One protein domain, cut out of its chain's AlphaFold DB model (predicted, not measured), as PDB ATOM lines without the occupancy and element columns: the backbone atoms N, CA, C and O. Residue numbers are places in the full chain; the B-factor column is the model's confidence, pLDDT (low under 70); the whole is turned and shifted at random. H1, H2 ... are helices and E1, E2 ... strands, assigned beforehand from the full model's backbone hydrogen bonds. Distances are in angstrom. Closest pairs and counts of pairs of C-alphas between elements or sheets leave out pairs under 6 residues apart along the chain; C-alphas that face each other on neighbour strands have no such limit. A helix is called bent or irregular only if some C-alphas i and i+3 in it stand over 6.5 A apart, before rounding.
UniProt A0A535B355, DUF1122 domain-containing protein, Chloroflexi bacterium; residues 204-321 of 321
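Overview. This is residues 204 to 321 of the 321 residues of the protein "DUF1122 domain-containing protein" of Chloroflexi bacterium (UniProt A0A535B355). The short helix H2 lies in the middle, over one face of a small sheet of three strands, with H4 on its far side from the sheet. H4 folds back along the longer H3 as a helical hairpin; H3 passes the E2 edge of the sheet, and H1 sits crosswise at the first end of H2. The 118 printed residues, of mixed class, hold E1 H1 H2 E2 E3 H3 H4 in that order; the sheet, E1 E3 E2, is antiparallel. The whole is compact, radius of gyration of the C-alphas 14.9 A, spans 49 by 38 by 21 A.

Arrangement. Edge strand E1, residues 206 to 210, is antiparallel to E3, residues 261 to 265, with N 207 and O 264 2.9 A apart. E3 forms a hairpin with edge strand E2, residues 245 to 249; N 247 and O 263 are 2.8 A apart. H1, residues 214 to 224, is irregular, with C-alphas 215 and 218 8.0 A apart, and only grazes the sheet. It touches H2, residues 233 to 240, about perpendicular at 85 degrees, closest C-alphas Ser 219 and Pro 233, 5.6 A. E1, H1 H2, E2 form a split strand-helix-strand unit, two strands running the same way with E3 between them, its crossover right-handed. H2 is over E3 at a height over the sheet of 9.1 A. H3, residues 270 to 289, only grazes the sheet. H4, residues 300 to 315, touches H3, closest C-alphas Leu 284 and Ala 307, 5.8 A; they run opposite ways at a shallow tilt of 34.8 degrees, only just short of steep. Every O i to N i+4 pair is within hydrogen-bond range in H2, H3 and H4, and 5 of 7 in H1.

Along the chain. E1 begins at C-alpha 206 (57.754, 25.943, 2.277). H3 measures 28.4 A and H4 22.2 A, ending at C-alpha 315 (41.673, 34.892, 17.056).

Size, cuts and confidence. The C-alphas of Gly 254 and Pro 321, farthest apart, are 51.0 A apart. The printed part has no cut; E2 to E3 is a long link. Residues 316 to 321 stand free, and with 251 to 257 and 293 to 296 have pLDDT under 70.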
ATOM      1  N   GLY A 204      60.508  28.511   8.326       97.69
ATOM      2  CA  GLY A 204      61.139  29.186   7.183       97.69
ATOM      3  C   GLY A 204      61.243  28.347   5.899       97.69
ATOM      4  O   GLY A 204      61.669  28.872   4.871       97.69
ATOM      5  N   GLY A 205      60.861  27.068   5.939       98.38
ATOM      6  CA  GLY A 205      60.652  26.246   4.751       98.38
ATOM      7  C   GLY A 205      59.296  26.508   4.087       98.38
ATOM      8  O   GLY A 205      58.511  27.356   4.527       98.38
ATOM      9  N   HIS A 206      59.003  25.770   3.018       98.56
ATOM     10  CA  HIS A 206      57.754  25.943   2.277       98.56
ATOM     11  C   HIS A 206      57.183  24.646   1.699       98.56
ATOM     12  O   HIS A 206      57.879  23.652   1.511       98.56
ATOM     13  N   MET A 207      55.886  24.677   1.420       98.62
ATOM     14  CA  MET A 207      55.155  23.626   0.725       98.62
ATOM     15  C   MET A 207      54.690  24.161  -0.628       98.62
ATOM     16  O   MET A 207      54.370  25.341  -0.750       98.62
ATOM     17  N   MET A 208      54.661  23.310  -1.644       98.25
ATOM     18  CA  MET A 208      54.163  23.633  -2.980       98.25
ATOM     19  C   MET A 208      53.183  22.561  -3.416       98.25
ATOM     20  O   MET A 208      53.450  21.379  -3.226       98.25
ATOM     21  N   VAL A 209      52.058  22.950  -3.998       97.94
ATOM     22  CA  VAL A 209      51.108  21.993  -4.570       97.94
ATOM     23  C   VAL A 209      50.633  22.529  -5.905       97.94
ATOM     24  O   VAL A 209      50.237  23.693  -6.004       97.94
ATOM     25  N   GLU A 210      50.723  21.697  -6.938       95.62
ATOM     26  CA  GLU A 210      50.098  22.018  -8.215       95.62
ATOM     27  C   GLU A 210      48.578  21.994  -8.099       95.62
ATOM     28  O   GLU A 210      48.018  21.225  -7.316       95.62
ATOM     29  N   TYR A 211      47.913  22.841  -8.877       95.50
ATOM     30  CA  TYR A 211      46.457  22.925  -8.861       95.50
ATOM     31  C   TYR A 211      45.811  22.824 -10.251       95.50
ATOM     32  O   TYR A 211      44.633  23.137 -10.407       95.50
ATOM     33  N   ASP A 212      46.546  22.347 -11.255       90.31
ATOM     34  CA  ASP A 212      46.007  22.053 -12.588       90.31
ATOM     35  C   ASP A 212      45.292  20.690 -12.645       90.31
ATOM     36  O   ASP A 212      44.464  20.453 -13.530       90.31
ATOM     37  N   SER A 213      45.565  19.787 -11.698       86.62
ATOM     38  CA  SER A 213      44.867  18.503 -11.612       86.62
ATOM     39  C   SER A 213      43.358  18.667 -11.362       86.62
ATOM     40  O   SER A 213      42.940  19.540 -10.598       86.62
ATOM     41  N   PRO A 214      42.508  17.754 -11.887       86.56
ATOM     42  CA  PRO A 214      41.052  17.833 -11.732       86.56
ATOM     43  C   PRO A 214      40.556  17.977 -10.286       86.56
ATOM     44  O   PRO A 214      39.568  18.669 -10.048       86.56
ATOM     45  N   GLY A 215      41.251  17.363  -9.319       88.62
ATOM     46  CA  GLY A 215      40.914  17.451  -7.893       88.62
ATOM     47  C   GLY A 215      41.113  18.840  -7.275       88.62
ATOM     48  O   GLY A 215      40.601  19.093  -6.194       88.62
ATOM     49  N   GLN A 216      41.818  19.748  -7.955       94.88
ATOM     50  CA  GLN A 216      42.149  21.089  -7.461       94.88
ATOM     51  C   GLN A 216      41.393  22.208  -8.192       94.88
ATOM     52  O   GLN A 216      41.647  23.390  -7.958       94.88
ATOM     53  N   ARG A 217      40.414  21.857  -9.039       93.88
ATOM     54  CA  ARG A 217      39.695  22.798  -9.912       93.88
ATOM     55  C   ARG A 217      39.045  23.969  -9.169       93.88
ATOM     56  O   ARG A 217      38.995  25.069  -9.704       93.88
ATOM     57  N   VAL A 218      38.539  23.760  -7.956       95.12
ATOM     58  CA  VAL A 218      37.951  24.859  -7.170       95.12
ATOM     59  C   VAL A 218      39.028  25.866  -6.770       95.12
ATOM     60  O   VAL A 218      38.850  27.064  -6.972       95.12
ATOM     61  N   SER A 219      40.171  25.387  -6.270       96.06
ATOM     62  CA  SER A 219      41.306  26.245  -5.918       96.06
ATOM     63  C   SER A 219      41.824  27.005  -7.133       96.06
ATOM     64  O   SER A 219      41.982  28.219  -7.074       96.06
ATOM     65  N   GLU A 220      41.989  26.306  -8.254       95.19
ATOM     66  CA  GLU A 220      42.376  26.881  -9.542       95.19
ATOM     67  C   GLU A 220      41.474  28.044  -9.963       95.19
ATOM     68  O   GLU A 220      41.958  29.124 -10.312       95.19
ATOM     69  N   ARG A 221      40.153  27.840  -9.902       94.06
ATOM     70  CA  ARG A 221      39.178  28.868 -10.272       94.06
ATOM     71  C   ARG A 221      39.242  30.046  -9.323       94.06
ATOM     72  O   ARG A 221      39.282  31.175  -9.798       94.06
ATOM     73  N   MET A 222      39.281  29.806  -8.016       95.31
ATOM     74  CA  MET A 222      39.348  30.883  -7.029       95.31
ATOM     75  C   MET A 222      40.612  31.735  -7.208       95.31
ATOM     76  O   MET A 222      40.511  32.958  -7.278       95.31
ATOM     77  N   LEU A 223      41.779  31.108  -7.373       94.75
ATOM     78  CA  LEU A 223      43.041  31.817  -7.614       94.75
ATOM     79  C   LEU A 223      42.991  32.635  -8.913       94.75
ATOM     80  O   LEU A 223      43.323  33.817  -8.911       94.75
ATOM     81  N   THR A 224      42.454  32.059  -9.994       92.31
ATOM     82  CA  THR A 224      42.289  32.754 -11.285       92.31
ATOM     83  C   THR A 224      41.377  33.985 -11.187       92.31
ATOM     84  O   THR A 224      41.588  34.966 -11.896       92.31
ATOM     85  N   HIS A 225      40.377  33.968 -10.300       91.44
ATOM     86  CA  HIS A 225      39.484  35.112 -10.057       91.44
ATOM     87  C   HIS A 225      40.043  36.111  -9.026       91.44
ATOM     88  O   HIS A 225      39.348  37.050  -8.642       91.44
ATOM     89  N   GLY A 226      41.289  35.936  -8.572       92.19
ATOM     90  CA  GLY A 226      41.946  36.863  -7.649       92.19
ATOM     91  C   GLY A 226      41.416  36.793  -6.217       92.19
ATOM     92  O   GLY A 226      41.483  37.782  -5.482       92.19
ATOM     93  N   TYR A 227      40.862  35.649  -5.809       95.06
ATOM     94  CA  TYR A 227      40.577  35.412  -4.398       95.06
ATOM     95  C   TYR A 227      41.879  35.325  -3.593       95.06
ATOM     96  O   TYR A 227      42.846  34.736  -4.087       95.06
ATOM     97  N   PRO A 228      41.898  35.818  -2.336       97.12
ATOM     98  CA  PRO A 228      43.000  35.562  -1.416       97.12
ATOM     99  C   PRO A 228      43.356  34.069  -1.401       97.12
ATOM    100  O   PRO A 228      42.460  33.243  -1.190       97.12
ATOM    101  N   PRO A 229      44.625  33.670  -1.600       98.12
ATOM    102  CA  PRO A 229      44.960  32.255  -1.730       98.12
ATOM    103  C   PRO A 229      44.482  31.409  -0.554       98.12
ATOM    104  O   PRO A 229      43.983  30.304  -0.761       98.12
ATOM    105  N   VAL A 230      44.542  31.953   0.665       98.56
ATOM    106  CA  VAL A 230      44.117  31.274   1.894       98.56
ATOM    107  C   VAL A 230      42.645  30.839   1.895       98.56
ATOM    108  O   VAL A 230      42.304  29.888   2.592       98.56
ATOM    109  N   VAL A 231      41.766  31.501   1.128       98.31
ATOM    110  CA  VAL A 231      40.336  31.145   1.096       98.31
ATOM    111  C   VAL A 231      40.000  30.073   0.062       98.31
ATOM    112  O   VAL A 231      38.881  29.558   0.064       98.31
ATOM    113  N   SER A 232      40.950  29.719  -0.808       97.88
ATOM    114  CA  SER A 232      40.822  28.554  -1.684       97.88
ATOM    115  C   SER A 232      40.892  27.250  -0.872       97.88
ATOM    116  O   SER A 232      41.555  27.234   0.167       97.88
ATOM    117  N   PRO A 233      40.277  26.136  -1.320       97.44
ATOM    118  CA  PRO A 233      40.387  24.856  -0.617       97.44
ATOM    119  C   PRO A 233      41.838  24.445  -0.339       97.44
ATOM    120  O   PRO A 233      42.183  24.112   0.792       97.44
ATOM    121  N   LEU A 234      42.714  24.552  -1.343       97.75
ATOM    122  CA  LEU A 234      44.128  24.212  -1.201       97.75
ATOM    123  C   LEU A 234      44.866  25.177  -0.264       97.75
ATOM    124  O   LEU A 234      45.630  24.742   0.595       97.75
ATOM    125  N   GLY A 235      44.632  26.484  -0.391       98.38
ATOM    126  CA  GLY A 235      45.252  27.465   0.499       98.38
ATOM    127  C   GLY A 235      44.792  27.326   1.949       98.38
ATOM    128  O   GLY A 235      45.600  27.506   2.859       98.38
ATOM    129  N   HIS A 236      43.546  26.915   2.184       98.56
ATOM    130  CA  HIS A 236      43.045  26.632   3.524       98.56
ATOM    131  C   HIS A 236      43.720  25.401   4.149       98.56
ATOM    132  O   HIS A 236      44.105  25.438   5.320       98.56
ATOM    133  N   LEU A 237      43.953  24.335   3.373       98.25
ATOM    134  CA  LEU A 237      44.748  23.186   3.832       98.25
ATOM    135  C   LEU A 237      46.166  23.619   4.233       98.25
ATOM    136  O   LEU A 237      46.663  23.236   5.291       98.25
ATOM    137  N   MET A 238      46.792  24.488   3.439       98.44
ATOM    138  CA  MET A 238      48.121  25.034   3.734       98.44
ATOM    139  C   MET A 238      48.134  25.921   4.987       98.44
ATOM    140  O   MET A 238      49.072  25.860   5.785       98.44
ATOM    141  N   PHE A 239      47.081  26.713   5.208       98.62
ATOM    142  CA  PHE A 239      46.906  27.491   6.434       98.62
ATOM    143  C   PHE A 239      46.871  26.598   7.677       98.62
ATOM    144  O   PHE A 239      47.591  26.854   8.652       98.62
ATOM    145  N   ARG A 240      46.066  25.530   7.626       97.88
ATOM    146  CA  ARG A 240      45.976  24.525   8.694       97.88
ATOM    147  C   ARG A 240      47.312  23.829   8.936       97.88
ATOM    148  O   ARG A 240      47.701  23.626  10.081       97.88
ATOM    149  N   ALA A 241      48.068  23.599   7.868       97.81
ATOM    150  CA  ALA A 241      49.422  23.064   7.908       97.81
ATOM    151  C   ALA A 241      50.476  24.053   8.464       97.81
ATOM    152  O   ALA A 241      51.661  23.724   8.548       97.81
ATOM    153  N   GLY A 242      50.078  25.261   8.877       97.75
ATOM    154  CA  GLY A 242      50.947  26.243   9.525       97.75
ATOM    155  C   GLY A 242      51.602  27.245   8.573       97.75
ATOM    156  O   GLY A 242      52.453  28.023   9.007       97.75
ATOM    157  N   CYS A 243      51.225  27.266   7.293       98.44
ATOM    158  CA  CYS A 243      51.673  28.309   6.377       98.44
ATOM    159  C   CYS A 243      50.940  29.632   6.633       98.44
ATOM    160  O   CYS A 243      49.771  29.654   7.027       98.44
ATOM    161  N   ARG A 244      51.639  30.752   6.421       98.06
ATOM    162  CA  ARG A 244      51.105  32.112   6.646       98.06
ATOM    163  C   ARG A 244      51.350  33.084   5.499       98.06
ATOM    164  O   ARG A 244      50.736  34.139   5.471       98.06
ATOM    165  N   SER A 245      52.217  32.731   4.556       97.81
ATOM    166  CA  SER A 245      52.475  33.526   3.356       97.81
ATOM    167  C   SER A 245      52.293  32.658   2.120       97.81
ATOM    168  O   SER A 245      52.606  31.465   2.153       97.81
ATOM    169  N   TYR A 246      51.785  33.260   1.050       98.25
ATOM    170  CA  TYR A 246      51.354  32.572  -0.158       98.25
ATOM    171  C   TYR A 246      51.978  33.240  -1.375       98.25
ATOM    172  O   TYR A 246      52.073  34.463  -1.451       98.25
ATOM    173  N   ARG A 247      52.378  32.424  -2.343       96.44
ATOM    174  CA  ARG A 247      52.791  32.861  -3.668       96.44
ATOM    175  C   ARG A 247      52.131  31.961  -4.692       96.44
ATOM    176  O   ARG A 247      52.357  30.752  -4.695       96.44
ATOM    177  N   ASP A 248      51.322  32.568  -5.542       94.94
ATOM    178  CA  ASP A 248      50.703  31.879  -6.659       94.94
ATOM    179  C   ASP A 248      51.612  31.948  -7.892       94.94
ATOM    180  O   ASP A 248      51.964  33.030  -8.366       94.94
ATOM    181  N   TRP A 249      52.026  30.785  -8.390       90.44
ATOM    182  CA  TRP A 249      52.795  30.645  -9.620       90.44
ATOM    183  C   TRP A 249      51.847  30.340 -10.779       90.44
ATOM    184  O   TRP A 249      51.728  29.201 -11.236       90.44
ATOM    185  N   TYR A 250      51.175  31.390 -11.245       76.94
ATOM    186  CA  TYR A 250      50.346  31.403 -12.446       76.94
ATOM    187  C   TYR A 250      51.217  31.818 -13.639       76.94
ATOM    188  O   TYR A 250      51.361  33.005 -13.922       76.94
ATOM    189  N   ILE A 251      51.866  30.877 -14.326       65.94
ATOM    190  CA  ILE A 251      52.685  31.223 -15.498       65.94
ATOM    191  C   ILE A 251      51.939  30.818 -16.764       65.94
ATOM    192  O   ILE A 251      51.768  29.641 -17.066       65.94
ATOM    193  N   SER A 252      51.478  31.827 -17.506       49.88
ATOM    194  CA  SER A 252      50.768  31.677 -18.786       49.88
ATOM    195  C   SER A 252      51.703  31.637 -20.009       49.88
ATOM    196  O   SER A 252      51.237  31.689 -21.146       49.88
ATOM    197  N   GLU A 253      53.022  31.544 -19.816       50.59
ATOM    198  CA  GLU A 253      54.021  31.718 -20.882       50.59
ATOM    199  C   GLU A 253      54.343  30.409 -21.627       50.59
ATOM    200  O   GLU A 253      55.424  29.829 -21.531       50.59
ATOM    201  N   GLY A 254      53.379  29.913 -22.406       51.59
ATOM    202  CA  GLY A 254      53.660  28.941 -23.474       51.59
ATOM    203  C   GLY A 254      54.077  27.533 -23.024       51.59
ATOM    204  O   GLY A 254      54.720  26.814 -23.788       51.59
ATOM    205  N   GLY A 255      53.721  27.122 -21.801       53.91
ATOM    206  CA  GLY A 255      53.786  25.724 -21.345       53.91
ATOM    207  C   GLY A 255      55.184  25.170 -21.048       53.91
ATOM    208  O   GLY A 255      55.320  23.976 -20.784       53.91
ATOM    209  N   ARG A 256      56.232  26.005 -21.075       58.19
ATOM    210  CA  ARG A 256      57.610  25.579 -20.763       58.19
ATOM    211  C   ARG A 256      57.924  25.532 -19.266       58.19
ATOM    212  O   ARG A 256      58.859  24.836 -18.880       58.19
ATOM    213  N   GLU A 257      57.151  26.225 -18.436       63.75
ATOM    214  CA  GLU A 257      57.508  26.497 -17.031       63.75
ATOM    215  C   GLU A 257      56.882  25.531 -16.009       63.75
ATOM    216  O   GLU A 257      57.064  25.672 -14.800       63.75
ATOM    217  N   GLY A 258      56.235  24.465 -16.490       74.56
ATOM    218  CA  GLY A 258      55.576  23.469 -15.648       74.56
ATOM    219  C   GLY A 258      54.149  23.868 -15.253       74.56
ATOM    220  O   GLY A 258      53.653  24.904 -15.696       74.56
ATOM    221  N   PRO A 259      53.453  23.017 -14.479       84.12
ATOM    222  CA  PRO A 259      52.081  23.282 -14.057       84.12
ATOM    223  C   PRO A 259      52.024  24.464 -13.088       84.12
ATOM    224  O   PRO A 259      53.015  24.767 -12.412       84.12
ATOM    225  N   ARG A 260      50.850  25.088 -12.981       91.94
ATOM    226  CA  ARG A 260      50.594  26.142 -11.998       91.94
ATOM    227  C   ARG A 260      50.648  25.589 -10.581       91.94
ATOM    228  O   ARG A 260      50.189  24.473 -10.323       91.94
ATOM    229  N   LYS A 261      51.222  26.361  -9.657       94.69
ATOM    230  CA  LYS A 261      51.494  25.907  -8.283       94.69
ATOM    231  C   LYS A 261      51.199  26.984  -7.264       94.69
ATOM    232  O   LYS A 261      51.594  28.133  -7.430       94.69
ATOM    233  N   LEU A 262      50.609  26.573  -6.150       97.56
ATOM    234  CA  LEU A 262      50.503  27.409  -4.970       97.56
ATOM    235  C   LEU A 262      51.667  27.079  -4.032       97.56
ATOM    236  O   LEU A 262      51.777  25.953  -3.543       97.56
ATOM    237  N   GLN A 263      52.545  28.052  -3.799       98.06
ATOM    238  CA  GLN A 263      53.647  27.961  -2.845       98.06
ATOM    239  C   GLN A 263      53.256  28.648  -1.535       98.06
ATOM    240  O   GLN A 263      52.820  29.797  -1.527       98.06
ATOM    241  N   CYS A 264      53.444  27.957  -0.416       98.50
ATOM    242  CA  CYS A 264      53.033  28.407   0.905       98.50
ATOM    243  C   CYS A 264      54.194  28.303   1.893       98.50
ATOM    244  O   CYS A 264      54.797  27.243   2.060       98.50
ATOM    245  N   PHE A 265      54.510  29.402   2.569       98.62
ATOM    246  CA  PHE A 265      55.673  29.504   3.447       98.62
ATOM    247  C   PHE A 265      55.273  29.377   4.910       98.62
ATOM    248  O   PHE A 265      54.297  29.991   5.361       98.62
ATOM    249  N   LYS A 266      56.068  28.613   5.662       98.44
ATOM    250  CA  LYS A 266      55.996  28.594   7.121       98.44
ATOM    251  C   LYS A 266      56.752  29.808   7.663       98.44
ATOM    252  O   LYS A 266      57.844  30.101   7.167       98.44
ATOM    253  N   PRO A 267      56.218  30.507   8.675       98.12
ATOM    254  CA  PRO A 267      56.957  31.588   9.314       98.12
ATOM    255  C   PRO A 267      58.281  31.048   9.868       98.12
ATOM    256  O   PRO A 267      58.353  29.916  10.353       98.12
ATOM    257  N   LEU A 268      59.348  31.839   9.749       97.50
ATOM    258  CA  LEU A 268      60.665  31.467  10.275       97.50
ATOM    259  C   LEU A 268      60.687  31.537  11.804       97.50
ATOM    260  O   LEU A 268      61.305  30.701  12.459       97.50
ATOM    261  N   ASN A 269      60.011  32.539  12.356       97.19
ATOM    262  CA  ASN A 269      59.912  32.798  13.781       97.19
ATOM    263  C   ASN A 269      58.559  33.443  14.109       97.19
ATOM    264  O   ASN A 269      57.727  33.687  13.232       97.19
ATOM    265  N   GLU A 270      58.359  33.698  15.392       97.19
ATOM    266  CA  GLU A 270      57.116  34.213  15.947       97.19
ATOM    267  C   GLU A 270      56.813  35.659  15.514       97.19
ATOM    268  O   GLU A 270      55.660  35.994  15.259       97.19
ATOM    269  N   ASP A 271      57.834  36.499  15.330       98.00
ATOM    270  CA  ASP A 271      57.651  37.881  14.868       98.00
ATOM    271  C   ASP A 271      57.120  37.919  13.430       98.00
ATOM    272  O   ASP A 271      56.118  38.574  13.148       98.00
ATOM    273  N   ILE A 272      57.731  37.128  12.539       97.56
ATOM    274  CA  ILE A 272      57.264  36.962  11.158       97.56
ATOM    275  C   ILE A 272      55.875  36.320  11.142       97.56
ATOM    276  O   ILE A 272      55.055  36.662  10.294       97.56
ATOM    277  N   ARG A 273      55.580  35.395  12.066       97.62
ATOM    278  CA  ARG A 273      54.238  34.813  12.179       97.62
ATOM    279  C   ARG A 273      53.204  35.902  12.446       97.62
ATOM    280  O   ARG A 273      52.240  35.969  11.692       97.62
ATOM    281  N   ARG A 274      53.414  36.750  13.459       97.62
ATOM    282  CA  ARG A 274      52.482  37.837  13.800       97.62
ATOM    283  C   ARG A 274      52.291  38.808  12.639       97.62
ATOM    284  O   ARG A 274      51.155  39.048  12.253       97.62
ATOM    285  N   GLU A 275      53.380  39.259  12.018       98.00
ATOM    286  CA  GLU A 275      53.326  40.164  10.859       98.00
ATOM    287  C   GLU A 275      52.488  39.573   9.709       98.00
ATOM    288  O   GLU A 275      51.635  40.246   9.129       98.00
ATOM    289  N   LYS A 276      52.702  38.292   9.376       98.12
ATOM    290  CA  LYS A 276      51.955  37.630   8.297       98.12
ATOM    291  C   LYS A 276      50.508  37.346   8.674       98.12
ATOM    292  O   LYS A 276      49.642  37.416   7.809       98.12
ATOM    293  N   GLU A 277      50.228  37.044   9.937       98.00
ATOM    294  CA  GLU A 277      48.859  36.873  10.421       98.00
ATOM    295  C   GLU A 277      48.077  38.193  10.416       98.00
ATOM    296  O   GLU A 277      46.906  38.180  10.049       98.00
ATOM    297  N   GLU A 278      48.703  39.323  10.746       97.81
ATOM    298  CA  GLU A 278      48.096  40.659  10.632       97.81
ATOM    299  C   GLU A 278      47.766  41.003   9.174       97.81
ATOM    300  O   GLU A 278      46.614  41.302   8.865       97.81
ATOM    301  N   GLN A 279      48.724  40.833   8.256       97.81
ATOM    302  CA  GLN A 279      48.496  41.029   6.814       97.81
ATOM    303  C   GLN A 279      47.340  40.164   6.294       97.81
ATOM    304  O   GLN A 279      46.498  40.626   5.525       97.81
ATOM    305  N   LEU A 280      47.277  38.909   6.749       97.62
ATOM    306  CA  LEU A 280      46.213  37.983   6.386       97.62
ATOM    307  C   LEU A 280      44.852  38.427   6.937       97.62
ATOM    308  O   LEU A 280      43.847  38.312   6.240       97.62
ATOM    309  N   ARG A 281      44.791  38.951   8.170       97.75
ATOM    310  CA  ARG A 281      43.547  39.499   8.731       97.75
ATOM    311  C   ARG A 281      43.030  40.658   7.893       97.75
ATOM    312  O   ARG A 281      41.847  40.654   7.561       97.75
ATOM    313  N   ASP A 282      43.897  41.599   7.538       97.00
ATOM    314  CA  ASP A 282      43.516  42.779   6.759       97.00
ATOM    315  C   ASP A 282      42.961  42.384   5.383       97.00
ATOM    316  O   ASP A 282      41.899  42.862   4.973       97.00
ATOM    317  N   GLU A 283      43.615  41.437   4.702       97.00
ATOM    318  CA  GLU A 283      43.149  40.903   3.419       97.00
ATOM    319  C   GLU A 283      41.758  40.251   3.538       97.00
ATOM    320  O   GLU A 283      40.865  40.501   2.719       97.00
ATOM    321  N   LEU A 284      41.539  39.447   4.584       97.06
ATOM    322  CA  LEU A 284      40.274  38.746   4.811       97.06
ATOM    323  C   LEU A 284      39.138  39.682   5.234       97.06
ATOM    324  O   LEU A 284      38.007  39.512   4.776       97.06
ATOM    325  N   ILE A 285      39.418  40.689   6.063       96.25
ATOM    326  CA  ILE A 285      38.451  41.742   6.403       96.25
ATOM    327  C   ILE A 285      38.076  42.522   5.139       96.25
ATOM    328  O   ILE A 285      36.891  42.774   4.896       96.25
ATOM    329  N   GLY A 286      39.062  42.830   4.292       94.56
ATOM    330  CA  GLY A 286      38.855  43.448   2.988       94.56
ATOM    331  C   GLY A 286      37.933  42.620   2.091       94.56
ATOM    332  O   GLY A 286      36.975  43.160   1.541       94.56
ATOM    333  N   LEU A 287      38.157  41.304   1.992       93.75
ATOM    334  CA  LEU A 287      37.284  40.376   1.260       93.75
ATOM    335  C   LEU A 287      35.850  40.367   1.812       93.75
ATOM    336  O   LEU A 287      34.893  40.438   1.038       93.75
ATOM    337  N   LEU A 288      35.688  40.272   3.135       94.12
ATOM    338  CA  LEU A 288      34.373  40.219   3.785       94.12
ATOM    339  C   LEU A 288      33.585  41.528   3.639       94.12
ATOM    340  O   LEU A 288      32.357  41.487   3.612       94.12
ATOM    341  N   SER A 289      34.279  42.659   3.499       91.31
ATOM    342  CA  SER A 289      33.674  43.988   3.348       91.31
ATOM    343  C   SER A 289      33.221  44.301   1.917       91.31
ATOM    344  O   SER A 289      32.525  45.292   1.701       91.31
ATOM    345  N   ARG A 290      33.591  43.480   0.921       84.38
ATOM    346  CA  ARG A 290      33.154  43.671  -0.472       84.38
ATOM    347  C   ARG A 290      31.642  43.476  -0.582       84.38
ATOM    348  O   ARG A 290      31.121  42.426  -0.194       84.38
ATOM    349  N   SER A 291      30.951  44.460  -1.149       74.31
ATOM    350  CA  SER A 291      29.543  44.356  -1.530       74.31
ATOM    351  C   SER A 291      29.353  43.290  -2.611       74.31
ATOM    352  O   SER A 291      30.223  43.077  -3.457       74.31
ATOM    353  N   GLU A 292      28.220  42.586  -2.568       70.56
ATOM    354  CA  GLU A 292      27.874  41.626  -3.618       70.56
ATOM    355  C   GLU A 292      27.639  42.399  -4.917       70.56
ATOM    356  O   GLU A 292      26.731  43.225  -5.009       70.56
ATOM    357  N   GLY A 293      28.511  42.181  -5.902       63.62
ATOM    358  CA  GLY A 293      28.304  42.703  -7.245       63.62
ATOM    359  C   GLY A 293      27.084  42.051  -7.913       63.62
ATOM    360  O   GLY A 293      26.602  41.013  -7.459       63.62
ATOM    361  N   PRO A 294      26.593  42.619  -9.028       51.72
ATOM    362  CA  PRO A 294      25.443  42.083  -9.761       51.72
ATOM    363  C   PRO A 294      25.710  40.695 -10.369       51.72
ATOM    364  O   PRO A 294      24.775  39.945 -10.650       51.72
ATOM    365  N   THR A 295      26.980  40.331 -10.562       59.00
ATOM    366  CA  THR A 295      27.387  39.008 -11.029       59.00
ATOM    367  C   THR A 295      27.506  38.074  -9.833       59.00
ATOM    368  O   THR A 295      28.322  38.296  -8.940       59.00
ATOM    369  N   ARG A 296      26.695  37.012  -9.820       58.81
ATOM    370  CA  ARG A 296      26.762  35.961  -8.803       58.81
ATOM    371  C   ARG A 296      28.103  35.241  -8.935       58.81
ATOM    372  O   ARG A 296      28.261  34.380  -9.795       58.81
ATOM    373  N   ASP A 297      29.067  35.625  -8.112       77.75
ATOM    374  CA  ASP A 297      30.342  34.932  -8.038       77.75
ATOM    375  C   ASP A 297      30.126  33.586  -7.332       77.75
ATOM    376  O   ASP A 297      29.811  33.528  -6.140       77.75
ATOM    377  N   GLU A 298      30.228  32.509  -8.116       85.00
ATOM    378  CA  GLU A 298      29.982  31.117  -7.719       85.00
ATOM    379  C   GLU A 298      30.709  30.744  -6.418       85.00
ATOM    380  O   GLU A 298      30.178  29.991  -5.598       85.00
ATOM    381  N   TRP A 299      31.889  31.328  -6.187       91.56
ATOM    382  CA  TRP A 299      32.780  30.953  -5.093       91.56
ATOM    383  C   TRP A 299      32.731  31.905  -3.900       91.56
ATOM    384  O   TRP A 299      33.272  31.569  -2.844       91.56
ATOM    385  N   LEU A 300      32.031  33.040  -3.993       91.50
ATOM    386  CA  LEU A 300      32.017  34.052  -2.930       91.50
ATOM    387  C   LEU A 300      31.482  33.499  -1.606       91.50
ATOM    388  O   LEU A 300      32.010  33.798  -0.534       91.50
ATOM    389  N   GLY A 301      30.449  32.656  -1.668       92.38
ATOM    390  CA  GLY A 301      29.887  32.012  -0.482       92.38
ATOM    391  C   GLY A 301      30.894  31.105   0.227       92.38
ATOM    392  O   GLY A 301      30.994  31.148   1.452       92.38
ATOM    393  N   LEU A 302      31.659  30.315  -0.534       94.88
ATOM    394  CA  LEU A 302      32.742  29.486  -0.000       94.88
ATOM    395  C   LEU A 302      33.857  30.365   0.568       94.88
ATOM    396  O   LEU A 302      34.197  30.222   1.737       94.88
ATOM    397  N   ALA A 303      34.338  31.333  -0.212       95.94
ATOM    398  CA  ALA A 303      35.403  32.246   0.179       95.94
ATOM    399  C   ALA A 303      35.102  32.973   1.497       95.94
ATOM    400  O   ALA A 303      35.947  33.022   2.386       95.94
ATOM    401  N   ARG A 304      33.880  33.495   1.662       95.19
ATOM    402  CA  ARG A 304      33.458  34.169   2.898       95.19
ATOM    403  C   ARG A 304      33.328  33.210   4.083       95.19
ATOM    404  O   ARG A 304      33.547  33.636   5.212       95.19
ATOM    405  N   ARG A 305      32.941  31.945   3.871       96.69
ATOM    406  CA  ARG A 305      32.939  30.938   4.951       96.69
ATOM    407  C   ARG A 305      34.366  30.637   5.396       96.69
ATOM    408  O   ARG A 305      34.669  30.862   6.563       96.69
ATOM    409  N   THR A 306      35.243  30.283   4.460       97.94
ATOM    410  CA  THR A 306      36.657  30.009   4.744       97.94
ATOM    411  C   THR A 306      37.346  31.213   5.391       97.94
ATOM    412  O   THR A 306      38.069  31.059   6.366       97.94
ATOM    413  N   ALA A 307      37.076  32.439   4.927       97.94
ATOM    414  CA  ALA A 307      37.615  33.658   5.536       97.94
ATOM    415  C   ALA A 307      37.251  33.787   7.022       97.94
ATOM    416  O   ALA A 307      38.104  34.134   7.836       97.94
ATOM    417  N   ARG A 308      35.997  33.493   7.393       97.81
ATOM    418  CA  ARG A 308      35.558  33.529   8.797       97.81
ATOM    419  C   ARG A 308      36.224  32.434   9.626       97.81
ATOM    420  O   ARG A 308      36.643  32.722  10.740       97.81
ATOM    421  N   GLU A 309      36.356  31.228   9.081       97.75
ATOM    422  CA  GLU A 309      37.064  30.119   9.737       97.75
ATOM    423  C   GLU A 309      38.528  30.483  10.016       97.75
ATOM    424  O   GLU A 309      39.014  30.320  11.134       97.75
ATOM    425  N   VAL A 310      39.213  31.065   9.029       98.00
ATOM    426  CA  VAL A 310      40.605  31.510   9.169       98.00
ATOM    427  C   VAL A 310      40.717  32.636  10.197       98.00
ATOM    428  O   VAL A 310      41.562  32.564  11.086       98.00
ATOM    429  N   LEU A 311      39.852  33.654  10.139       97.56
ATOM    430  CA  LEU A 311      39.852  34.750  11.114       97.56
ATOM    431  C   LEU A 311      39.598  34.263  12.548       97.56
ATOM    432  O   LEU A 311      40.256  34.752  13.472       97.56
ATOM    433  N   ALA A 312      38.694  33.295  12.729       96.56
ATOM    434  CA  ALA A 312      38.440  32.656  14.019       96.56
ATOM    435  C   ALA A 312      39.684  31.908  14.519       96.56
ATOM    436  O   ALA A 312      40.155  32.168  15.625       96.56
ATOM    437  N   ALA A 313      40.306  31.085  13.669       95.44
ATOM    438  CA  ALA A 313      41.523  30.348  14.013       95.44
ATOM    439  C   ALA A 313      42.708  31.263  14.372       95.44
ATOM    440  O   ALA A 313      43.530  30.912  15.219       95.44
ATOM    441  N   LEU A 314      42.799  32.442  13.749       93.75
ATOM    442  CA  LEU A 314      43.778  33.463  14.117       93.75
ATOM    443  C   LEU A 314      43.437  34.113  15.471       93.75
ATOM    444  O   LEU A 314      44.337  34.516  16.201       93.75
ATOM    445  N   GLY A 315      42.152  34.279  15.806       80.81
ATOM    446  CA  GLY A 315      41.673  34.892  17.056       80.81
ATOM    447  C   GLY A 315      41.724  33.985  18.293       80.81
ATOM    448  O   GLY A 315      41.819  34.494  19.404       80.81
ATOM    449  N   GLU A 316      41.710  32.663  18.119       58.47
ATOM    450  CA  GLU A 316      41.613  31.693  19.223       58.47
ATOM    451  C   GLU A 316      42.960  31.224  19.802       58.47
ATOM    452  O   GLU A 316      42.984  30.478  20.778       58.47
ATOM    453  N   ARG A 317      44.110  31.662  19.269       46.50
ATOM    454  CA  ARG A 317      45.431  31.223  19.767       46.50
ATOM    455  C   ARG A 317      46.229  32.347  20.415       46.50
ATOM    456  O   ARG A 317      47.286  32.753  19.938       46.50
ATOM    457  N   HIS A 318      45.744  32.783  21.569       37.56
ATOM    458  CA  HIS A 318      46.584  33.358  22.613       37.56
ATOM    459  C   HIS A 318      46.380  32.540  23.885       37.56
ATOM    460  O   HIS A 318      45.501  32.844  24.682       37.56
ATOM    461  N   THR A 319      47.120  31.431  23.993       31.67
ATOM    462  CA  THR A 319      47.653  30.816  25.228       31.67
ATOM    463  C   THR A 319      48.085  29.372  24.954       31.67
ATOM    464  O   THR A 319      47.271  28.461  24.867       31.67
ATOM    465  N   ALA A 320      49.392  29.151  24.858       24.72
ATOM    466  CA  ALA A 320      50.038  27.993  25.467       24.72
ATOM    467  C   ALA A 320      51.511  28.374  25.741       24.72
ATOM    468  O   ALA A 320      52.110  29.011  24.871       24.72
ATOM    469  N   PRO A 321      52.027  28.082  26.949       33.56
ATOM    470  CA  PRO A 321      53.296  28.593  27.478       33.56
ATOM    471  C   PRO A 321      54.554  28.014  26.824       33.56
ATOM    472  O   PRO A 321      54.494  26.876  26.300       33.56
TER     473      PRO A 321